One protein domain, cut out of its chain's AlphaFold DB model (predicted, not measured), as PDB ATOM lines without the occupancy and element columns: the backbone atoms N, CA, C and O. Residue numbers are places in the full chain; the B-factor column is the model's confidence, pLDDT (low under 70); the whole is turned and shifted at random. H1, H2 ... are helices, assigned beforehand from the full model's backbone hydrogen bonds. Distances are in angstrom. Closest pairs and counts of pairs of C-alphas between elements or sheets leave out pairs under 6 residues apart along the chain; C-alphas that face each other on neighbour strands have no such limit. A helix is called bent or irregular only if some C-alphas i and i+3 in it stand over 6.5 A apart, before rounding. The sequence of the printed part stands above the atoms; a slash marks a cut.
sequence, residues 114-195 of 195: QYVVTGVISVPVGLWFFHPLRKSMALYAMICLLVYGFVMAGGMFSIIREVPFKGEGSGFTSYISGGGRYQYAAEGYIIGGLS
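Overview. This is residues 114 to 195 of the 195 residues of an uncharacterized protein of Reticulomyxa filosa (UniProt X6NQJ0). Two long helices, H1 and H2, meet near their ends in an L-like corner; H1 sticks out freely, and H2 ends at a small head of H3, H4 and loop 161 to 184. The printed part has 82 residues with four named helices, H1 to H4 in order, and no named strand: all helix. It is extended, with radius of gyration of the C-alphas 20.1 A, spanning 56 by 33 by 23 A.

Along the chain. Find C-alpha 114 at (376.698, 353.550, 208.424); H1, residues 114 to 135, runs 32.3 A, only just irregular: C-alphas 129 and 132 are 6.9 A apart. H2 is residues 137 to 152, 22.1 A; H3, 155 to 160, 8.9 A; H4, 185 to 194, 14.5 A, ending at (341.052, 319.237, 203.585).

Arrangement. H1 and H2 are close but not clearly touching, closest C-alphas Leu 133 and Leu 139, 7.3 A. H2, with residues 149 to 152 alone, touches H4, closest C-alphas Met 152 and Gly 192, 5.2 A. H3 and H4 form a hairpin, closest C-alphas Ser 158 and Ala 185, 6.0 A, at a shallow tilt of 22 degrees. O i to N i+4 pairs are all within hydrogen-bond range in H2, H3 and H4; 14 of 18 in H1.

Size, cuts and confidence. The printed part has no cut; H3 to H4 is a long link; pLDDT is under 70 at 169 to 171 and 195.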
ATOM      1  N   GLN A 114     378.155 353.626 208.298       81.19
ATOM      2  CA  GLN A 114     376.698 353.550 208.424       81.19
ATOM      3  C   GLN A 114     376.121 352.125 208.333       81.19
ATOM      4  O   GLN A 114     375.245 351.788 209.124       81.19
ATOM      5  N   TYR A 115     376.602 351.261 207.433       84.19
ATOM      6  CA  TYR A 115     376.074 349.897 207.290       84.19
ATOM      7  C   TYR A 115     376.532 348.989 208.419       84.19
ATOM      8  O   TYR A 115     375.758 348.161 208.892       84.19
ATOM      9  N   VAL A 116     377.769 349.175 208.883       83.19
ATOM     10  CA  VAL A 116     378.300 348.437 210.032       83.19
ATOM     11  C   VAL A 116     377.499 348.803 211.278       83.19
ATOM     12  O   VAL A 116     376.990 347.919 211.959       83.19
ATOM     13  N   VAL A 117     377.293 350.099 211.524       87.12
ATOM     14  CA  VAL A 117     376.500 350.586 212.661       87.12
ATOM     15  C   VAL A 117     375.042 350.122 212.566       87.12
ATOM     16  O   VAL A 117     374.499 349.606 213.540       87.12
ATOM     17  N   THR A 118     374.423 350.209 211.385       88.38
ATOM     18  CA  THR A 118     373.044 349.740 211.170       88.38
ATOM     19  C   THR A 118     372.924 348.229 211.379       88.38
ATOM     20  O   THR A 118     371.982 347.769 212.021       88.38
ATOM     21  N   GLY A 119     373.891 347.439 210.907       85.56
ATOM     22  CA  GLY A 119     373.929 345.993 211.134       85.56
ATOM     23  C   GLY A 119     374.053 345.650 212.618       85.56
ATOM     24  O   GLY A 119     373.278 344.852 213.139       85.56
ATOM     25  N   VAL A 120     374.968 346.317 213.326       89.75
ATOM     26  CA  VAL A 120     375.208 346.086 214.760       89.75
ATOM     27  C   VAL A 120     374.002 346.475 215.616       89.75
ATOM     28  O   VAL A 120     373.722 345.784 216.590       89.75
ATOM     29  N   ILE A 121     373.258 347.528 215.259       91.56
ATOM     30  CA  ILE A 121     372.058 347.957 216.000       91.56
ATOM     31  C   ILE A 121     370.825 347.118 215.628       91.56
ATOM     32  O   ILE A 121     370.017 346.785 216.493       91.56
ATOM     33  N   SER A 122     370.664 346.743 214.357       89.44
ATOM     34  CA  SER A 122     369.465 346.025 213.896       89.44
ATOM     35  C   SER A 122     369.361 344.600 214.445       89.44
ATOM     36  O   SER A 122     368.256 344.146 214.738       89.44
ATOM     37  N   VAL A 123     370.485 343.911 214.660       88.50
ATOM     38  CA  VAL A 123     370.510 342.552 215.230       88.50
ATOM     39  C   VAL A 123     369.911 342.487 216.650       88.50
ATOM     40  O   VAL A 123     368.969 341.716 216.846       88.50
ATOM     41  N   PRO A 124     370.371 343.265 217.651       91.69
ATOM     42  CA  PRO A 124     369.804 343.225 218.999       91.69
ATOM     43  C   PRO A 124     368.371 343.765 219.052       91.69
ATOM     44  O   PRO A 124     367.554 343.203 219.776       91.69
ATOM     45  N   VAL A 125     368.035 344.795 218.262       92.06
ATOM     46  CA  VAL A 125     366.656 345.311 218.173       92.06
ATOM     47  C   VAL A 125     365.719 344.240 217.617       92.06
ATOM     48  O   VAL A 125     364.654 344.002 218.187       92.06
ATOM     49  N   GLY A 126     366.139 343.535 216.564       89.25
ATOM     50  CA  GLY A 126     365.410 342.390 216.028       89.25
ATOM     51  C   GLY A 126     365.222 341.308 217.087       89.25
ATOM     52  O   GLY A 126     364.096 340.904 217.362       89.25
ATOM     53  N   LEU A 127     366.297 340.880 217.754       87.31
ATOM     54  CA  LEU A 127     366.218 339.857 218.803       87.31
ATOM     55  C   LEU A 127     365.292 340.259 219.958       87.31
ATOM     56  O   LEU A 127     364.548 339.413 220.452       87.31
ATOM     57  N   TRP A 128     365.299 341.529 220.366       91.56
ATOM     58  CA  TRP A 128     364.412 342.035 221.412       91.56
ATOM     59  C   TRP A 128     362.946 342.033 220.970       91.56
ATOM     60  O   TRP A 128     362.080 341.571 221.714       91.56
ATOM     61  N   PHE A 129     362.673 342.447 219.731       92.38
ATOM     62  CA  PHE A 129     361.331 342.439 219.154       92.38
ATOM     63  C   PHE A 129     360.779 341.017 218.953       92.38
ATOM     64  O   PHE A 129     359.604 340.754 219.204       92.38
ATOM     65  N   PHE A 130     361.633 340.065 218.565       87.44
ATOM     66  CA  PHE A 130     361.258 338.657 218.385       87.44
ATOM     67  C   PHE A 130     361.253 337.844 219.687       87.44
ATOM     68  O   PHE A 130     360.712 336.737 219.715       87.44
ATOM     69  N   HIS A 131     361.802 338.368 220.784       88.56
ATOM     70  CA  HIS A 131     361.822 337.687 222.079       88.56
ATOM     71  C   HIS A 131     360.428 337.269 222.599       88.56
ATOM     72  O   HIS A 131     360.283 336.107 222.991       88.56
ATOM     73  N   PRO A 132     359.380 338.123 222.592       87.19
ATOM     74  CA  PRO A 132     358.031 337.696 222.976       87.19
ATOM     75  C   PRO A 132     357.437 336.672 222.000       87.19
ATOM     76  O   PRO A 132     356.798 335.713 222.433       87.19
ATOM     77  N   LEU A 133     357.701 336.815 220.697       85.50
ATOM     78  CA  LEU A 133     357.220 335.888 219.666       85.50
ATOM     79  C   LEU A 133     357.811 334.483 219.849       85.50
ATOM     80  O   LEU A 133     357.102 333.494 219.688       85.50
ATOM     81  N   ARG A 134     359.072 334.389 220.291       85.12
ATOM     82  CA  ARG A 134     359.751 333.119 220.593       85.12
ATOM     83  C   ARG A 134     359.134 332.359 221.773       85.12
ATOM     84  O   ARG A 134     359.339 331.157 221.894       85.12
ATOM     85  N   LYS A 135     358.393 333.028 222.659       89.38
ATOM     86  CA  LYS A 135     357.713 332.366 223.787       89.38
ATOM     87  C   LYS A 135     356.323 331.838 223.424       89.38
ATOM     88  O   LYS A 135     355.767 331.040 224.173       89.38
ATOM     89  N   SER A 136     355.761 332.257 222.291       93.25
ATOM     90  CA  SER A 136     354.434 331.822 221.864       93.25
ATOM     91  C   SER A 136     354.488 330.419 221.257       93.25
ATOM     92  O   SER A 136     354.854 330.252 220.094       93.25
ATOM     93  N   MET A 137     354.075 329.400 222.020       92.75
ATOM     94  CA  MET A 137     353.907 328.040 221.480       92.75
ATOM     95  C   MET A 137     352.906 327.999 220.316       92.75
ATOM     96  O   MET A 137     353.078 327.208 219.392       92.75
ATOM     97  N   ALA A 138     351.907 328.889 220.316       92.50
ATOM     98  CA  ALA A 138     350.917 328.982 219.247       92.50
ATOM     99  C   ALA A 138     351.546 329.355 217.896       92.50
ATOM    100  O   ALA A 138     351.140 328.830 216.865       92.50
ATOM    101  N   LEU A 139     352.571 330.214 217.890       89.81
ATOM    102  CA  LEU A 139     353.254 330.610 216.659       89.81
ATOM    103  C   LEU A 139     354.000 329.419 216.045       89.81
ATOM    104  O   LEU A 139     353.863 329.160 214.851       89.81
ATOM    105  N   TYR A 140     354.721 328.647 216.862       91.75
ATOM    106  CA  TYR A 140     355.367 327.414 216.405       91.75
ATOM    107  C   TYR A 140     354.353 326.387 215.909       91.75
ATOM    108  O   TYR A 140     354.570 325.796 214.857       91.75
ATOM    109  N   ALA A 141     353.234 326.214 216.617       94.81
ATOM    110  CA  ALA A 141     352.161 325.329 216.180       94.81
ATOM    111  C   ALA A 141     351.597 325.753 214.814       94.81
ATOM    112  O   ALA A 141     351.458 324.909 213.933       94.81
ATOM    113  N   MET A 142     351.360 327.052 214.594       94.62
ATOM    114  CA  MET A 142     350.916 327.566 213.295       94.62
ATOM    115  C   MET A 142     351.953 327.345 212.191       94.62
ATOM    116  O   MET A 142     351.588 326.902 211.107       94.62
ATOM    117  N   ILE A 143     353.240 327.605 212.447       93.31
ATOM    118  CA  ILE A 143     354.302 327.347 211.460       93.31
ATOM    119  C   ILE A 143     354.366 325.856 211.123       93.31
ATOM    120  O   ILE A 143     354.411 325.502 209.948       93.31
ATOM    121  N   CYS A 144     354.339 324.978 212.127       94.38
ATOM    122  CA  CYS A 144     354.332 323.535 211.912       94.38
ATOM    123  C   CYS A 144     353.112 323.091 211.100       94.38
ATOM    124  O   CYS A 144     353.265 322.267 210.206       94.38
ATOM    125  N   LEU A 145     351.934 323.663 211.358       92.88
ATOM    126  CA  LEU A 145     350.709 323.361 210.619       92.88
ATOM    127  C   LEU A 145     350.792 323.838 209.162       92.88
ATOM    128  O   LEU A 145     350.427 323.093 208.259       92.88
ATOM    129  N   LEU A 146     351.352 325.025 208.911       91.25
ATOM    130  CA  LEU A 146     351.595 325.524 207.553       91.25
ATOM    131  C   LEU A 146     352.600 324.656 206.789       91.25
ATOM    132  O   LEU A 146     352.377 324.340 205.623       91.25
ATOM    133  N   VAL A 147     353.696 324.251 207.437       92.94
ATOM    134  CA  VAL A 147     354.701 323.366 206.829       92.94
ATOM    135  C   VAL A 147     354.110 321.984 206.566       92.94
ATOM    136  O   VAL A 147     354.299 321.442 205.481       92.94
ATOM    137  N   TYR A 148     353.363 321.430 207.521       91.31
ATOM    138  CA  TYR A 148     352.672 320.153 207.363       91.31
ATOM    139  C   TYR A 148     351.681 320.201 206.196       91.31
ATOM    140  O   TYR A 148     351.764 319.363 205.300       91.31
ATOM    141  N   GLY A 149     350.835 321.233 206.139       88.56
ATOM    142  CA  GLY A 149     349.905 321.456 205.033       88.56
ATOM    143  C   GLY A 149     350.622 321.609 203.691       88.56
ATOM    144  O   GLY A 149     350.223 320.994 202.712       88.56
ATOM    145  N   PHE A 150     351.736 322.348 203.637       88.69
ATOM    146  CA  PHE A 150     352.540 322.483 202.417       88.69
ATOM    147  C   PHE A 150     353.111 321.142 201.928       88.69
ATOM    148  O   PHE A 150     353.122 320.871 200.725       88.69
ATOM    149  N   VAL A 151     353.589 320.299 202.847       89.62
ATOM    150  CA  VAL A 151     354.136 318.978 202.515       89.62
ATOM    151  C   VAL A 151     353.024 318.027 202.065       89.62
ATOM    152  O   VAL A 151     353.168 317.395 201.019       89.62
ATOM    153  N   MET A 152     351.906 317.971 202.795       87.88
ATOM    154  CA  MET A 152     350.753 317.117 202.472       87.88
ATOM    155  C   MET A 152     350.053 317.537 201.175       87.88
ATOM    156  O   MET A 152     349.658 316.680 200.389       87.88
ATOM    157  N   ALA A 153     349.992 318.840 200.886       86.75
ATOM    158  CA  ALA A 153     349.483 319.391 199.628       86.75
ATOM    159  C   ALA A 153     350.355 319.065 198.399       86.75
ATOM    160  O   ALA A 153     350.013 319.443 197.279       86.75
ATOM    161  N   GLY A 154     351.508 318.409 198.578       86.69
ATOM    162  CA  GLY A 154     352.420 318.102 197.481       86.69
ATOM    163  C   GLY A 154     353.218 319.315 196.995       86.69
ATOM    164  O   GLY A 154     353.640 319.350 195.839       86.69
ATOM    165  N   GLY A 155     353.484 320.302 197.859       88.38
ATOM    166  CA  GLY A 155     354.239 321.507 197.496       88.38
ATOM    167  C   GLY A 155     355.613 321.205 196.882       88.38
ATOM    168  O   GLY A 155     356.019 321.842 195.909       88.38
ATOM    169  N   MET A 156     356.302 320.161 197.360       89.56
ATOM    170  CA  MET A 156     357.572 319.712 196.768       89.56
ATOM    171  C   MET A 156     357.406 319.187 195.336       89.56
ATOM    172  O   MET A 156     358.239 319.467 194.476       89.56
ATOM    173  N   PHE A 157     356.322 318.458 195.059       85.25
ATOM    174  CA  PHE A 157     356.025 317.962 193.716       85.25
ATOM    175  C   PHE A 157     355.754 319.121 192.751       85.25
ATOM    176  O   PHE A 157     356.269 319.116 191.631       85.25
ATOM    177  N   SER A 158     355.024 320.142 193.214       86.94
ATOM    178  CA  SER A 158     354.748 321.347 192.429       86.94
ATOM    179  C   SER A 158     356.022 322.110 192.062       86.94
ATOM    180  O   SER A 158     356.136 322.567 190.926       86.94
ATOM    181  N   ILE A 159     356.981 322.230 192.991       87.88
ATOM    182  CA  ILE A 159     358.262 322.916 192.748       87.88
ATOM    183  C   ILE A 159     359.118 322.143 191.738       87.88
ATOM    184  O   ILE A 159     359.671 322.743 190.826       87.88
ATOM    185  N   ILE A 160     359.225 320.818 191.879       88.88
ATOM    186  CA  ILE A 160     360.096 319.998 191.019       88.88
ATOM    187  C   ILE A 160     359.575 319.930 189.580       88.88
ATOM    188  O   ILE A 160     360.368 319.850 188.644       88.88
ATOM    189  N   ARG A 161     358.251 319.915 189.396       83.25
ATOM    190  CA  ARG A 161     357.624 319.765 188.075       83.25
ATOM    191  C   ARG A 161     357.145 321.072 187.449       83.25
ATOM    192  O   ARG A 161     356.527 321.008 186.393       83.25
ATOM    193  N   GLU A 162     357.406 322.210 188.096       87.38
ATOM    194  CA  GLU A 162     357.011 323.548 187.626       87.38
ATOM    195  C   GLU A 162     355.540 323.599 187.174       87.38
ATOM    196  O   GLU A 162     355.190 324.119 186.115       87.38
ATOM    197  N   VAL A 163     354.660 322.986 187.971       86.88
ATOM    198  CA  VAL A 163     353.265 322.782 187.577       86.88
ATOM    199  C   VAL A 163     352.510 324.116 187.624       86.88
ATOM    200  O   VAL A 163     352.611 324.825 188.631       86.88
ATOM    201  N   PRO A 164     351.734 324.487 186.586       83.50
ATOM    202  CA  PRO A 164     351.008 325.752 186.585       83.50
ATOM    203  C   PRO A 164     349.958 325.800 187.702       83.50
ATOM    204  O   PRO A 164     349.300 324.806 188.022       83.50
ATOM    205  N   PHE A 165     349.780 326.988 188.292       82.94
ATOM    206  CA  PHE A 165     348.841 327.194 189.400       82.94
ATOM    207  C   PHE A 165     347.375 327.027 188.979       82.94
ATOM    208  O   PHE A 165     346.560 326.525 189.747       82.94
ATOM    209  N   LYS A 166     347.051 327.427 187.747       82.88
ATOM    210  CA  LYS A 166     345.727 327.299 187.131       82.88
ATOM    211  C   LYS A 166     345.877 326.820 185.689       82.88
ATOM    212  O   LYS A 166     346.861 327.164 185.035       82.88
ATOM    213  N   GLY A 167     344.899 326.066 185.198       80.50
ATOM    214  CA  GLY A 167     344.795 325.736 183.781       80.50
ATOM    215  C   GLY A 167     344.107 326.860 183.011       80.50
ATOM    216  O   GLY A 167     343.064 327.361 183.438       80.50
ATOM    217  N   GLU A 168     344.668 327.241 181.867       76.75
ATOM    218  CA  GLU A 168     344.040 328.176 180.933       76.75
ATOM    219  C   GLU A 168     343.446 327.362 179.772       76.75
ATOM    220  O   GLU A 168     344.145 326.944 178.852       76.75
ATOM    221  N   GLY A 169     342.158 327.022 179.896       68.25
ATOM    222  CA  GLY A 169     341.383 326.330 178.864       68.25
ATOM    223  C   GLY A 169     340.601 327.309 177.985       68.25
ATOM    224  O   GLY A 169     340.547 328.500 178.277       68.25
ATOM    225  N   SER A 170     339.970 326.806 176.918       61.97
ATOM    226  CA  SER A 170     339.226 327.569 175.899       61.97
ATOM    227  C   SER A 170     337.986 328.304 176.448       61.97
ATOM    228  O   SER A 170     336.850 327.915 176.178       61.97
ATOM    229  N   GLY A 171     338.204 329.358 177.235       68.81
ATOM    230  CA  GLY A 171     337.183 330.287 177.733       68.81
ATOM    231  C   GLY A 171     336.910 330.240 179.239       68.81
ATOM    232  O   GLY A 171     336.293 331.169 179.749       68.81
ATOM    233  N   PHE A 172     337.392 329.228 179.969       70.94
ATOM    234  CA  PHE A 172     337.187 329.117 181.420       70.94
ATOM    235  C   PHE A 172     338.480 328.734 182.146       70.94
ATOM    236  O   PHE A 172     339.166 327.780 181.778       70.94
ATOM    237  N   THR A 173     338.800 329.473 183.211       77.38
ATOM    238  CA  THR A 173     339.869 329.118 184.150       77.38
ATOM    239  C   THR A 173     339.428 327.902 184.959       77.38
ATOM    240  O   THR A 173     338.529 328.020 185.793       77.38
ATOM    241  N   SER A 174     340.045 326.743 184.719       76.75
ATOM    242  CA  SER A 174     339.796 325.544 185.526       76.75
ATOM    243  C   SER A 174     340.883 325.389 186.583       76.75
ATOM    244  O   SER A 174     342.077 325.390 186.271       76.75
ATOM    245  N   TYR A 175     340.459 325.240 187.837       76.81
ATOM    246  CA  TYR A 175     341.337 324.958 188.978       76.81
ATOM    247  C   TYR A 175     341.467 323.457 189.260       76.81
ATOM    248  O   TYR A 175     342.330 323.055 190.034       76.81
ATOM    249  N   ILE A 176     340.628 322.642 188.614       76.69
ATOM    250  CA  ILE A 176     340.611 321.186 188.739       76.69
ATOM    251  C   ILE A 176     340.956 320.599 187.377       76.69
ATOM    252  O   ILE A 176     340.400 320.979 186.339       76.69
ATOM    253  N   SER A 177     341.926 319.697 187.375       77.56
ATOM    254  CA  SER A 177     342.315 318.969 186.181       77.56
ATOM    255  C   SER A 177     341.268 317.899 185.854       77.56
ATOM    256  O   SER A 177     340.883 317.088 186.686       77.56
ATOM    257  N   GLY A 178     340.769 317.877 184.617       75.00
ATOM    258  CA  GLY A 178     339.801 316.859 184.186       75.00
ATOM    259  C   GLY A 178     340.418 315.480 183.902       75.00
ATOM    260  O   GLY A 178     339.709 314.583 183.458       75.00
ATOM    261  N   GLY A 179     341.733 315.301 184.083       74.94
ATOM    262  CA  GLY A 179     342.456 314.097 183.672       74.94
ATOM    263  C   GLY A 179     343.406 313.586 184.750       74.94
ATOM    264  O   GLY A 179     344.259 314.323 185.225       74.94
ATOM    265  N   GLY A 180     343.331 312.292 185.075       72.38
ATOM    266  CA  GLY A 180     344.006 311.686 186.237       72.38
ATOM    267  C   GLY A 180     345.543 311.604 186.216       72.38
ATOM    268  O   GLY A 180     346.108 310.860 187.010       72.38
ATOM    269  N   ARG A 181     346.240 312.303 185.310       71.69
ATOM    270  CA  ARG A 181     347.720 312.330 185.245       71.69
ATOM    271  C   ARG A 181     348.345 313.697 185.506       71.69
ATOM    272  O   ARG A 181     349.537 313.746 185.806       71.69
ATOM    273  N   TYR A 182     347.584 314.779 185.391       74.62
ATOM    274  CA  TYR A 182     348.076 316.135 185.615       74.62
ATOM    275  C   TYR A 182     347.278 316.719 186.759       74.62
ATOM    276  O   TYR A 182     346.087 316.838 186.595       74.62
ATOM    277  N   GLN A 183     347.904 317.071 187.875       77.19
ATOM    278  CA  GLN A 183     347.247 317.728 189.007       77.19
ATOM    279  C   GLN A 183     347.736 319.174 189.050       77.19
ATOM    280  O   GLN A 183     348.945 319.386 189.021       77.19
ATOM    281  N   TYR A 184     346.842 320.164 189.099       85.56
ATOM    282  CA  TYR A 184     347.263 321.566 189.233       85.56
ATOM    283  C   TYR A 184     347.749 321.863 190.654       85.56
ATOM    284  O   TYR A 184     347.309 321.228 191.614       85.56
ATOM    285  N   ALA A 185     348.616 322.866 190.822       83.69
ATOM    286  CA  ALA A 185     349.104 323.228 192.156       83.69
ATOM    287  C   ALA A 185     347.949 323.634 193.092       83.69
ATOM    288  O   ALA A 185     347.924 323.230 194.253       83.69
ATOM    289  N   ALA A 186     346.951 324.364 192.574       84.25
ATOM    290  CA  ALA A 186     345.750 324.729 193.327       84.25
ATOM    291  C   ALA A 186     344.957 323.503 193.817       84.25
ATOM    292  O   ALA A 186     344.484 323.494 194.950       84.25
ATOM    293  N   GLU A 187     344.863 322.451 193.001       84.31
ATOM    294  CA  GLU A 187     344.207 321.191 193.367       84.31
ATOM    295  C   GLU A 187     344.951 320.491 194.517       84.31
ATOM    296  O   GLU A 187     344.325 320.024 195.466       84.31
ATOM    297  N   GLY A 188     346.289 320.501 194.491       83.25
ATOM    298  CA  GLY A 188     347.127 320.020 195.596       83.25
ATOM    299  C   GLY A 188     346.889 320.771 196.907       83.25
ATOM    300  O   GLY A 188     346.709 320.142 197.947       83.25
ATOM    301  N   TYR A 189     346.797 322.104 196.864       84.19
ATOM    302  CA  TYR A 189     346.511 322.915 198.053       84.19
ATOM    303  C   TYR A 189     345.102 322.709 198.612       84.19
ATOM    304  O   TYR A 189     344.937 322.710 199.828       84.19
ATOM    305  N   ILE A 190     344.092 322.511 197.758       84.38
ATOM    306  CA  ILE A 190     342.721 322.235 198.210       84.38
ATOM    307  C   ILE A 190     342.658 320.875 198.910       84.38
ATOM    308  O   ILE A 190     342.099 320.775 199.999       84.38
ATOM    309  N   ILE A 191     343.265 319.842 198.318       82.88
ATOM    310  CA  ILE A 191     343.293 318.495 198.903       82.88
ATOM    311  C   ILE A 191     344.102 318.495 200.206       82.88
ATOM    312  O   ILE A 191     343.625 317.985 201.214       82.88
ATOM    313  N   GLY A 192     345.283 319.121 200.210       79.38
ATOM    314  CA  GLY A 192     346.121 319.225 201.405       79.38
ATOM    315  C   GLY A 192     345.556 320.136 202.499       79.38
ATOM    316  O   GLY A 192     345.971 320.028 203.645       79.38
ATOM    317  N   GLY A 193     344.623 321.034 202.168       76.62
ATOM    318  CA  GLY A 193     343.885 321.836 203.148       76.62
ATOM    319  C   GLY A 193     342.667 321.123 203.749       76.62
ATOM    320  O   GLY A 193     342.183 321.552 204.793       76.62
ATOM    321  N   LEU A 194     342.164 320.068 203.097       81.31
ATOM    322  CA  LEU A 194     341.052 319.237 203.585       81.31
ATOM    323  C   LEU A 194     341.511 318.069 204.471       81.31
ATOM    324  O   LEU A 194     340.701 317.554 205.241       81.31
ATOM    325  N   SER A 195     342.765 317.634 204.326       69.19
ATOM    326  CA  SER A 195     343.409 316.590 205.140       69.19
ATOM    327  C   SER A 195     343.880 317.111 206.491       69.19
ATOM    328  O   SER A 195     343.658 316.404 207.495       69.19
TER     329      SER A 195